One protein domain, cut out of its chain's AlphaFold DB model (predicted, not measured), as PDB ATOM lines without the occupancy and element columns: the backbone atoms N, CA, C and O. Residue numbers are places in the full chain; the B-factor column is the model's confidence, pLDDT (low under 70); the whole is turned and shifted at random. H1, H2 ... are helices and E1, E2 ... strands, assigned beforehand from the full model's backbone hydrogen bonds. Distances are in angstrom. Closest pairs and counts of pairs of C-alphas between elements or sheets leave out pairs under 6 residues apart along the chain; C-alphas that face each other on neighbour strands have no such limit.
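AT A GLANCE: This is residues 4 to 84 of the 84 residues of a protein of Clostridium celatum DSM 1785 (UniProt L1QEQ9). A small body, one sheet of three parallel strands with the helices H1 and H2 side by side over one face and the other face bare, extends into a long arm, the hairpin of E2 and E3. The arm makes the longest axis and ends in a wide loop, of which residues 21 to 27 stick out free; H2 packs on the arm at its end near the body. The printed part has 81 residues with two named helices and five named strands, in the order E1 E2 E3 H1 E4 H2 E5, in a mixed class of helices and strands. The sheet runs E1 E4 E5; E2 and E3 form a separate antiparallel sheet. The whole is loose, with a radius of gyration of the C-alphas of 15.5 A, and elongated, spanning 46 by 28 by 20 A.

IN THESE COORDINATES: E1, residues 4 to 7, begins at C-alpha 4 (45.278, -28.558, 35.775) and is 9.9 A long. E2, residues 11 to 17, measures 18.5 A and ends at C-alpha 17 (11.358, -21.686, 37.203). E3, residues 32 to 38, measures 18.1 A. H1, residues 40 to 50, is 15.3 A long, and E4, residues 54 to 59, 16.8 A. H2, residues 65 to 76, is 16.5 A long. E5, residues 80 to 83, measures 10.1 A and ends at C-alpha 83 (40.542, -13.014, 37.808).

HOW THE PARTS SIT: E1 and E4 are parallel at 8 degrees, with N 6 and O 56 2.8 A apart, within hydrogen-bond range. E4 and E5 are parallel at 7 degrees, with N 57 and O 80 at 2.7 A. H1 is on this sheet, over E1 and E4, at a height of 8.4 A; the C-alphas of Lys 49 and Val 55 are the closest of H1 and E4, at 5.9 A. H2 is on the same face, over E5, at a height of 9.7 A, and E4, H2 and E5 form a strand-helix-strand unit, two parallel neighbour strands with a helix between, with a right-handed crossover. H1 and H2 are close but not clearly touching, the C-alphas of Val 46 and Leu 74 being the closest at 7.4 A, and run the same way at a shallow tilt of 21 degrees. In the hairpin, E2 and E3 are antiparallel at 157 degrees, with N 13 and O 36 at 2.8 A. The closest C-alphas of E3 and H2 are those of Ala 37 and Leu 70, 5.7 A apart. Every O i to N i+4 pair is within hydrogen-bond range in H1, and 7 of 8 are in H2.

THE WHOLE: The two C-alphas farthest apart, those of Gly 25 and Glu 54, are 48.0 A from each other. The printed part has no cut. The link from E2 to E3, 14 residues, is long; the other links are tight. The mean pLDDT of the printed part is 97.6, and no printed residue is under 70.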
ATOM      1  N   VAL A   4      46.166 -29.011  36.853       98.44
ATOM      2  CA  VAL A   4      45.278 -28.558  35.775       98.44
ATOM      3  C   VAL A   4      45.128 -27.045  35.859       98.44
ATOM      4  O   VAL A   4      44.703 -26.509  36.876       98.44
ATOM      5  N   CYS A   5      45.452 -26.350  34.773       98.38
ATOM      6  CA  CYS A   5      45.141 -24.934  34.619       98.38
ATOM      7  C   CYS A   5      43.955 -24.806  33.664       98.38
ATOM      8  O   CYS A   5      44.035 -25.256  32.521       98.38
ATOM      9  N   VAL A   6      42.869 -24.188  34.122       98.62
ATOM     10  CA  VAL A   6      41.690 -23.912  33.304       98.62
ATOM     11  C   VAL A   6      41.661 -22.427  32.975       98.62
ATOM     12  O   VAL A   6      41.624 -21.588  33.866       98.62
ATOM     13  N   LEU A   7      41.662 -22.101  31.685       98.56
ATOM     14  CA  LEU A   7      41.377 -20.758  31.188       98.56
ATOM     15  C   LEU A   7      39.977 -20.780  30.582       98.56
ATOM     16  O   LEU A   7      39.737 -21.510  29.620       98.56
ATOM     17  N   GLY A   8      39.043 -19.999  31.121       97.94
ATOM     18  CA  GLY A   8      37.687 -20.026  30.585       97.94
ATOM     19  C   GLY A   8      36.679 -19.115  31.267       97.94
ATOM     20  O   GLY A   8      37.000 -18.298  32.123       97.94
ATOM     21  N   SER A   9      35.424 -19.264  30.847       97.94
ATOM     22  CA  SER A   9      34.302 -18.462  31.331       97.94
ATOM     23  C   SER A   9      33.897 -18.828  32.759       97.94
ATOM     24  O   SER A   9      33.764 -20.018  33.075       97.94
ATOM     25  N   MET A  10      33.553 -17.806  33.536       97.94
ATOM     26  CA  MET A  10      32.770 -17.897  34.768       97.94
ATOM     27  C   MET A  10      31.495 -17.086  34.549       97.94
ATOM     28  O   MET A  10      31.586 -15.917  34.178       97.94
ATOM     29  N   ASN A  11      30.331 -17.698  34.748       97.38
ATOM     30  CA  ASN A  11      29.038 -17.057  34.511       97.38
ATOM     31  C   ASN A  11      28.143 -17.218  35.735       97.38
ATOM     32  O   ASN A  11      28.169 -18.261  36.383       97.38
ATOM     33  N   MET A  12      27.318 -16.210  36.009       98.00
ATOM     34  CA  MET A  12      26.200 -16.359  36.933       98.00
ATOM     35  C   MET A  12      24.972 -16.777  36.133       98.00
ATOM     36  O   MET A  12      24.448 -15.990  35.343       98.00
ATOM     37  N   ASP A  13      24.526 -18.008  36.337       97.19
ATOM     38  CA  ASP A  13      23.352 -18.548  35.671       97.19
ATOM     39  C   ASP A  13      22.104 -18.081  36.438       97.19
ATOM     40  O   ASP A  13      21.938 -18.365  37.626       97.19
ATOM     41  N   LEU A  14      21.234 -17.325  35.764       97.06
ATOM     42  CA  LEU A  14      19.970 -16.843  36.324       97.06
ATOM     43  C   LEU A  14      18.859 -17.815  35.939       97.06
ATOM     44  O   LEU A  14      18.399 -17.834  34.796       97.06
ATOM     45  N   VAL A  15      18.439 -18.643  36.889       97.19
ATOM     46  CA  VAL A  15      17.467 -19.709  36.648       97.19
ATOM     47  C   VAL A  15      16.098 -19.267  37.139       97.19
ATOM     48  O   VAL A  15      15.880 -19.066  38.333       97.19
ATOM     49  N   VAL A  16      15.157 -19.132  36.203       97.62
ATOM     50  CA  VAL A  16      13.757 -18.803  36.491       97.62
ATOM     51  C   VAL A  16      12.907 -20.042  36.266       97.62
ATOM     52  O   VAL A  16      12.835 -20.559  35.151       97.62
ATOM     53  N   LYS A  17      12.243 -20.525  37.315       97.56
ATOM     54  CA  LYS A  17      11.358 -21.686  37.203       97.56
ATOM     55  C   LYS A  17       9.940 -21.224  36.901       97.56
ATOM     56  O   LYS A  17       9.371 -20.440  37.655       97.56
ATOM     57  N   VAL A  18       9.350 -21.740  35.833       97.50
ATOM     58  CA  VAL A  18       7.992 -21.408  35.371       97.50
ATOM     59  C   VAL A  18       7.175 -22.685  35.162       97.50
ATOM     60  O   VAL A  18       7.724 -23.786  35.220       97.50
ATOM     61  N   ASN A  19       5.853 -22.561  35.011       95.81
ATOM     62  CA  ASN A  19       5.008 -23.707  34.642       95.81
ATOM     63  C   ASN A  19       5.299 -24.170  33.211       95.81
ATOM     64  O   ASN A  19       5.499 -25.359  32.990       95.81
ATOM     65  N   ASP A  20       5.394 -23.213  32.288       96.38
ATOM     66  CA  ASP A  20       5.520 -23.431  30.850       96.38
ATOM     67  C   ASP A  20       6.468 -22.382  30.249       96.38
ATOM     68  O   ASP A  20       6.673 -21.315  30.831       96.38
ATOM     69  N   ILE A  21       7.052 -22.675  29.084       96.12
ATOM     70  CA  ILE A  21       7.889 -21.712  28.353       96.12
ATOM     71  C   ILE A  21       6.994 -20.559  27.860       96.12
ATOM     72  O   ILE A  21       5.991 -20.836  27.196       96.12
ATOM     73  N   PRO A  22       7.336 -19.286  28.143       96.19
ATOM     74  CA  PRO A  22       6.503 -18.150  27.764       96.19
ATOM     75  C   PRO A  22       6.408 -18.002  26.245       96.19
ATOM     76  O   PRO A  22       7.386 -18.194  25.515       96.19
ATOM     77  N   ARG A  23       5.224 -17.621  25.763       97.44
ATOM     78  CA  ARG A  23       5.008 -17.259  24.357       97.44
ATOM     79  C   ARG A  23       5.548 -15.858  24.066       97.44
ATOM     80  O   ARG A  23       5.802 -15.057  24.963       97.44
ATOM     81  N   VAL A  24       5.694 -15.535  22.781       97.50
ATOM     82  CA  VAL A  24       6.110 -14.192  22.348       97.50
ATOM     83  C   VAL A  24       5.110 -13.149  22.857       97.50
ATOM     84  O   VAL A  24       3.924 -13.223  22.547       97.50
ATOM     85  N   GLY A  25       5.602 -12.176  23.628       97.44
ATOM     86  CA  GLY A  25       4.799 -11.097  24.212       97.44
ATOM     87  C   GLY A  25       4.056 -11.460  25.501       97.44
ATOM     88  O   GLY A  25       3.372 -10.607  26.058       97.44
ATOM     89  N   GLU A  26       4.176 -12.694  25.987       97.81
ATOM     90  CA  GLU A  26       3.517 -13.139  27.213       97.81
ATOM     91  C   GLU A  26       4.351 -12.808  28.460       97.81
ATOM     92  O   GLU A  26       5.569 -12.992  28.481       97.81
ATOM     93  N   THR A  27       3.672 -12.382  29.530       96.38
ATOM     94  CA  THR A  27       4.255 -12.232  30.870       96.38
ATOM     95  C   THR A  27       3.622 -13.261  31.798       96.38
ATOM     96  O   THR A  27       2.407 -13.253  31.990       96.38
ATOM     97  N   ILE A  28       4.440 -14.123  32.405       96.06
ATOM     98  CA  ILE A  28       3.999 -15.169  33.340       96.06
ATOM     99  C   ILE A  28       4.675 -15.018  34.705       96.06
ATOM    100  O   ILE A  28       5.785 -14.498  34.810       96.06
ATOM    101  N   LEU A  29       4.016 -15.505  35.761       97.38
ATOM    102  CA  LEU A  29       4.594 -15.542  37.105       97.38
ATOM    103  C   LEU A  29       5.600 -16.693  37.239       97.38
ATOM    104  O   LEU A  29       5.300 -17.845  36.914       97.38
ATOM    105  N   SER A  30       6.784 -16.389  37.774       97.25
ATOM    106  CA  SER A  30       7.772 -17.399  38.155       97.25
ATOM    107  C   SER A  30       7.385 -18.098  39.457       97.25
ATOM    108  O   SER A  30       6.893 -17.463  40.388       97.25
ATOM    109  N   LYS A  31       7.704 -19.389  39.564       97.19
ATOM    110  CA  LYS A  31       7.661 -20.155  40.818       97.19
ATOM    111  C   LYS A  31       8.855 -19.861  41.720       97.19
ATOM    112  O   LYS A  31       8.717 -19.873  42.936       97.19
ATOM    113  N   SER A  32      10.024 -19.658  41.120       97.88
ATOM    114  CA  SER A  32      11.259 -19.330  41.826       97.88
ATOM    115  C   SER A  32      12.246 -18.620  40.904       97.88
ATOM    116  O   SER A  32      12.139 -18.692  39.674       97.88
ATOM    117  N   PHE A  33      13.206 -17.947  41.533       97.50
ATOM    118  CA  PHE A  33      14.351 -17.314  40.904       97.50
ATOM    119  C   PHE A  33      15.602 -17.673  41.701       97.50
ATOM    120  O   PHE A  33      15.641 -17.463  42.914       97.50
ATOM    121  N   GLU A  34      16.613 -18.205  41.026       97.50
ATOM    122  CA  GLU A  34      17.867 -18.635  41.638       97.50
ATOM    123  C   GLU A  34      19.053 -18.069  40.851       97.50
ATOM    124  O   GLU A  34      19.029 -18.014  39.620       97.50
ATOM    125  N   LYS A  35      20.100 -17.654  41.570       96.94
ATOM    126  CA  LYS A  35      21.403 -17.320  40.988       96.94
ATOM    127  C   LYS A  35      22.355 -18.479  41.277       96.94
ATOM    128  O   LYS A  35      22.585 -18.791  42.445       96.94
ATOM    129  N   ILE A  36      22.890 -19.118  40.241       96.94
ATOM    130  CA  ILE A  36      23.754 -20.295  40.374       96.94
ATOM    131  C   ILE A  36      25.117 -19.995  39.754       96.94
ATOM    132  O   ILE A  36      25.211 -19.562  38.607       96.94
ATOM    133  N   ALA A  37      26.189 -20.237  40.511       96.88
ATOM    134  CA  ALA A  37      27.547 -20.124  39.993       96.88
ATOM    135  C   ALA A  37      27.796 -21.184  38.907       96.88
ATOM    136  O   ALA A  37      27.632 -22.378  39.158       96.88
ATOM    137  N   GLY A  38      28.203 -20.747  37.716       96.31
ATOM    138  CA  GLY A  38      28.376 -21.604  36.549       96.31
ATOM    139  C   GLY A  38      29.423 -21.083  35.563       96.31
ATOM    140  O   GLY A  38      30.400 -20.415  35.915       96.31
ATOM    141  N   GLY A  39      29.223 -21.405  34.285       97.25
ATOM    142  CA  GLY A  39      30.197 -21.184  33.216       97.25
ATOM    143  C   GLY A  39      31.052 -22.421  32.937       97.25
ATOM    144  O   GLY A  39      31.470 -23.149  33.835       97.25
ATOM    145  N   LYS A  40      31.324 -22.683  31.652       98.12
ATOM    146  CA  LYS A  40      31.975 -23.936  31.228       98.12
ATOM    147  C   LYS A  40      33.369 -24.112  31.840       98.12
ATOM    148  O   LYS A  40      33.691 -25.215  32.267       98.12
ATOM    149  N   GLY A  41      34.161 -23.038  31.898       98.31
ATOM    150  CA  GLY A  41      35.489 -23.046  32.519       98.31
ATOM    151  C   GLY A  41      35.418 -23.336  34.018       98.31
ATOM    152  O   GLY A  41      36.050 -24.278  34.483       98.31
ATOM    153  N   ALA A  42      34.569 -22.608  34.748       98.25
ATOM    154  CA  ALA A  42      34.332 -22.860  36.171       98.25
ATOM    155  C   ALA A  42      33.913 -24.318  36.438       98.25
ATOM    156  O   ALA A  42      34.513 -25.000  37.266       98.25
ATOM    157  N   ASN A  43      32.950 -24.834  35.669       98.38
ATOM    158  CA  ASN A  43      32.463 -26.206  35.811       98.38
ATOM    159  C   ASN A  43      33.571 -27.242  35.563       98.38
ATOM    160  O   ASN A  43      33.649 -28.241  36.275       98.38
ATOM    161  N   GLN A  44      34.451 -27.007  34.584       98.62
ATOM    162  CA  GLN A  44      35.605 -27.874  34.334       98.62
ATOM    163  C   GLN A  44      36.645 -27.803  35.460       98.62
ATOM    164  O   GLN A  44      37.169 -28.845  35.852       98.62
ATOM    165  N   ALA A  45      36.916 -26.616  36.010       98.56
ATOM    166  CA  ALA A  45      37.844 -26.441  37.129       98.56
ATOM    167  C   ALA A  45      37.359 -27.191  38.381       98.56
ATOM    168  O   ALA A  45      38.114 -27.958  38.981       98.56
ATOM    169  N   VAL A  46      36.072 -27.054  38.714       98.25
ATOM    170  CA  VAL A  46      35.435 -27.784  39.820       98.25
ATOM    171  C   VAL A  46      35.457 -29.292  39.578       98.25
ATOM    172  O   VAL A  46      35.797 -30.054  40.484       98.25
ATOM    173  N   ALA A  47      35.149 -29.749  38.361       98.38
ATOM    174  CA  ALA A  47      35.218 -31.170  38.024       98.38
ATOM    175  C   ALA A  47      36.640 -31.729  38.200       98.38
ATOM    176  O   ALA A  47      36.819 -32.745  38.871       98.38
ATOM    177  N   ALA A  48      37.658 -31.036  37.680       98.38
ATOM    178  CA  ALA A  48      39.057 -31.432  37.839       98.38
ATOM    179  C   ALA A  48      39.476 -31.491  39.318       98.38
ATOM    180  O   ALA A  48      40.129 -32.450  39.738       98.38
ATOM    181  N   LYS A  49      39.046 -30.511  40.126       98.19
ATOM    182  CA  LYS A  49      39.326 -30.464  41.565       98.19
ATOM    183  C   LYS A  49      38.691 -31.641  42.301       98.19
ATOM    184  O   LYS A  49      39.362 -32.305  43.088       98.19
ATOM    185  N   ARG A  50      37.425 -31.954  42.002       97.75
ATOM    186  CA  ARG A  50      36.703 -33.109  42.567       97.75
ATOM    187  C   ARG A  50      37.312 -34.451  42.156       97.75
ATOM    188  O   ARG A  50      37.220 -35.409  42.914       97.75
ATOM    189  N   CYS A  51      37.981 -34.516  41.005       97.81
ATOM    190  CA  CYS A  51      38.768 -35.677  40.582       97.81
ATOM    191  C   CYS A  51      40.162 -35.767  41.239       97.81
ATOM    192  O   CYS A  51      40.922 -36.678  40.914       97.81
ATOM    193  N   GLY A  52      40.516 -34.853  42.150       97.69
ATOM    194  CA  GLY A  52      41.762 -34.900  42.923       97.69
ATOM    195  C   GLY A  52      42.952 -34.168  42.297       97.69
ATOM    196  O   GLY A  52      44.086 -34.369  42.735       97.69
ATOM    197  N   ALA A  53      42.734 -33.334  41.275       98.50
ATOM    198  CA  ALA A  53      43.791 -32.489  40.725       98.50
ATOM    199  C   ALA A  53      44.060 -31.252  41.605       98.50
ATOM    200  O   ALA A  53      43.172 -30.734  42.285       98.50
ATOM    201  N   GLU A  54      45.285 -30.732  41.538       98.50
ATOM    202  CA  GLU A  54      45.568 -29.343  41.909       98.50
ATOM    203  C   GLU A  54      45.123 -28.448  40.753       98.50
ATOM    204  O   GLU A  54      45.553 -28.655  39.614       98.50
ATOM    205  N   VAL A  55      44.243 -27.483  41.023       98.75
ATOM    206  CA  VAL A  55      43.586 -26.701  39.971       98.75
ATOM    207  C   VAL A  55      43.832 -25.214  40.160       98.75
ATOM    208  O   VAL A  55      43.639 -24.695  41.259       98.75
ATOM    209  N   ALA A  56      44.194 -24.549  39.065       98.62
ATOM    210  CA  ALA A  56      44.171 -23.099  38.931       98.62
ATOM    211  C   ALA A  56      43.141 -22.690  37.865       98.62
ATOM    212  O   ALA A  56      43.038 -23.333  36.817       98.62
ATOM    213  N   MET A  57      42.393 -21.623  38.125       98.62
ATOM    214  CA  MET A  57      41.410 -21.026  37.230       98.62
ATOM    215  C   MET A  57      41.858 -19.619  36.837       98.62
ATOM    216  O   MET A  57      42.114 -18.777  37.697       98.62
ATOM    217  N   ILE A  58      41.893 -19.354  35.535       98.69
ATOM    218  CA  ILE A  58      42.130 -18.033  34.958       98.69
ATOM    219  C   ILE A  58      40.852 -17.594  34.245       98.69
ATOM    220  O   ILE A  58      40.363 -18.281  33.343       98.69
ATOM    221  N   ALA A  59      40.309 -16.445  34.641       98.19
ATOM    222  CA  ALA A  59      39.067 -15.917  34.087       98.19
ATOM    223  C   ALA A  59      39.073 -14.388  34.001       98.19
ATOM    224  O   ALA A  59      39.894 -13.701  34.605       98.19
ATOM    225  N   LYS A  60      38.102 -13.852  33.261       98.00
ATOM    226  CA  LYS A  60      37.725 -12.440  33.310       98.00
ATOM    227  C   LYS A  60      36.306 -12.344  33.851       98.00
ATOM    228  O   LYS A  60      35.423 -13.020  33.323       98.00
ATOM    229  N   ILE A  61      36.096 -11.526  34.876       97.12
ATOM    230  CA  ILE A  61      34.789 -11.357  35.529       97.12
ATOM    231  C   ILE A  61      34.393  -9.880  35.585       97.12
ATOM    232  O   ILE A  61      35.221  -8.984  35.426       97.12
ATOM    233  N   GLY A  62      33.103  -9.618  35.795       97.06
ATOM    234  CA  GLY A  62      32.622  -8.270  36.089       97.06
ATOM    235  C   GLY A  62      33.118  -7.777  37.451       97.06
ATOM    236  O   GLY A  62      33.419  -8.570  38.341       97.06
ATOM    237  N   LYS A  63      33.152  -6.452  37.634       96.56
ATOM    238  CA  LYS A  63      33.418  -5.802  38.935       96.56
ATOM    239  C   LYS A  63      32.137  -5.616  39.761       96.56
ATOM    240  O   LYS A  63      32.000  -4.636  40.487       96.56
ATOM    241  N   ASP A  64      31.181  -6.515  39.577       97.44
ATOM    242  CA  ASP A  64      29.881  -6.505  40.237       97.44
ATOM    243  C   ASP A  64      29.792  -7.609  41.301       97.44
ATOM    244  O   ASP A  64      30.704  -8.423  41.472       97.44
ATOM    245  N   GLU A  65      28.678  -7.622  42.034       97.56
ATOM    246  CA  GLU A  65      28.406  -8.604  43.087       97.56
ATOM    247  C   GLU A  65      28.487 -10.049  42.565       97.56
ATOM    248  O   GLU A  65      29.041 -10.919  43.232       97.56
ATOM    249  N   ASN A  66      27.986 -10.311  41.353       97.81
ATOM    250  CA  ASN A  66      28.007 -11.657  40.788       97.81
ATOM    251  C   ASN A  66      29.443 -12.101  40.496       97.81
ATOM    252  O   ASN A  66      29.788 -13.244  40.782       97.81
ATOM    253  N   GLY A  67      30.286 -11.209  39.966       97.69
ATOM    254  CA  GLY A  67      31.711 -11.476  39.771       97.69
ATOM    255  C   GLY A  67      32.395 -11.898  41.071       97.69
ATOM    256  O   GLY A  67      33.098 -12.912  41.096       97.69
ATOM    257  N   GLN A  68      32.130 -11.173  42.160       97.50
ATOM    258  CA  GLN A  68      32.680 -11.490  43.477       97.50
ATOM    259  C   GLN A  68      32.194 -12.858  43.984       97.50
ATOM    260  O   GLN A  68      33.019 -13.700  44.330       97.50
ATOM    261  N   ILE A  69      30.885 -13.134  43.909       97.88
ATOM    262  CA  ILE A  69      30.306 -14.430  44.305       97.88
ATOM    263  C   ILE A  69      30.934 -15.589  43.515       97.88
ATOM    264  O   ILE A  69      31.278 -16.619  44.093       97.88
ATOM    265  N   LEU A  70      31.097 -15.440  42.195       98.25
ATOM    266  CA  LEU A  70      31.684 -16.484  41.349       98.25
ATOM    267  C   LEU A  70      33.128 -16.790  41.754       98.25
ATOM    268  O   LEU A  70      33.515 -17.958  41.809       98.25
ATOM    269  N   LYS A  71      33.921 -15.747  42.026       98.19
ATOM    270  CA  LYS A  71      35.309 -15.886  42.471       98.19
ATOM    271  C   LYS A  71      35.381 -16.596  43.821       98.19
ATOM    272  O   LYS A  71      36.108 -17.580  43.943       98.19
ATOM    273  N   ASP A  72      34.608 -16.130  44.796       97.81
ATOM    274  CA  ASP A  72      34.620 -16.674  46.155       97.81
ATOM    275  C   ASP A  72      34.195 -18.141  46.168       97.81
ATOM    276  O   ASP A  72      34.798 -18.953  46.868       97.81
ATOM    277  N   LYS A  73      33.248 -18.528  45.302       97.69
ATOM    278  CA  LYS A  73      32.791 -19.916  45.242       97.69
ATOM    279  C   LYS A  73      33.872 -20.905  44.807       97.69
ATOM    280  O   LYS A  73      33.934 -22.012  45.331       97.69
ATOM    281  N   LEU A  74      34.740 -20.513  43.874       98.06
ATOM    282  CA  LEU A  74      35.870 -21.355  43.467       98.06
ATOM    283  C   LEU A  74      36.975 -21.395  44.535       98.06
ATOM    284  O   LEU A  74      37.611 -22.434  44.714       98.06
ATOM    285  N   ILE A  75      37.172 -20.297  45.274       98.19
ATOM    286  CA  ILE A  75      38.102 -20.257  46.411       98.19
ATOM    287  C   ILE A  75      37.631 -21.212  47.520       98.19
ATOM    288  O   ILE A  75      38.442 -21.977  48.042       98.19
ATOM    289  N   GLU A  76      36.329 -21.238  47.832       97.88
ATOM    290  CA  GLU A  76      35.726 -22.201  48.772       97.88
ATOM    291  C   GLU A  76      35.971 -23.663  48.350       97.88
ATOM    292  O   GLU A  76      36.236 -24.522  49.193       97.88
ATOM    293  N   ASP A  77      35.964 -23.944  47.043       97.31
ATOM    294  CA  ASP A  77      36.281 -25.262  46.475       97.31
ATOM    295  C   ASP A  77      37.799 -25.578  46.473       97.31
ATOM    296  O   ASP A  77      38.228 -26.627  45.984       97.31
ATOM    297  N   ASN A  78      38.635 -24.726  47.080       97.94
ATOM    298  CA  ASN A  78      40.098 -24.842  47.145       97.94
ATOM    299  C   ASN A  78      40.766 -24.865  45.757       97.94
ATOM    300  O   ASN A  78      41.699 -25.646  45.513       97.94
ATOM    301  N   ILE A  79      40.261 -24.047  44.837       98.50
ATOM    302  CA  ILE A  79      40.849 -23.793  43.520       98.50
ATOM    303  C   ILE A  79      41.616 -22.469  43.599       98.50
ATOM    304  O   ILE A  79      41.126 -21.511  44.190       98.50
ATOM    305  N   ASP A  80      42.819 -22.409  43.028       98.44
ATOM    306  CA  ASP A  80      43.559 -21.147  42.897       98.44
ATOM    307  C   ASP A  80      42.911 -20.291  41.800       98.44
ATOM    308  O   ASP A  80      42.618 -20.807  40.722       98.44
ATOM    309  N   VAL A  81      42.635 -19.010  42.051       98.00
ATOM    310  CA  VAL A  81      41.811 -18.184  41.153       98.00
ATOM    311  C   VAL A  81      42.493 -16.867  40.817       98.00
ATOM    312  O   VAL A  81      42.677 -15.997  41.670       98.00
ATOM    313  N   ILE A  82      42.753 -16.674  39.526       97.12
ATOM    314  CA  ILE A  82      43.264 -15.434  38.951       97.12
ATOM    315  C   ILE A  82      42.169 -14.839  38.065       97.12
ATOM    316  O   ILE A  82      41.873 -15.345  36.981       97.12
ATOM    317  N   CYS A  83      41.573 -13.747  38.534       94.69
ATOM    318  CA  CYS A  83      40.542 -13.014  37.808       94.69
ATOM    319  C   CYS A  83      41.027 -11.613  37.433       94.69
ATOM    320  O   CYS A  83      41.601 -10.921  38.278       94.69
ATOM    321  N   PHE A  84      40.743 -11.205  36.196       91.88
ATOM    322  CA  PHE A  84      40.974  -9.853  35.670       91.88
ATOM    323  C   PHE A  84      39.668  -9.081  35.478       91.88
ATOM    324  O   PHE A  84      38.636  -9.738  35.191       91.88
TER     325      PHE A  84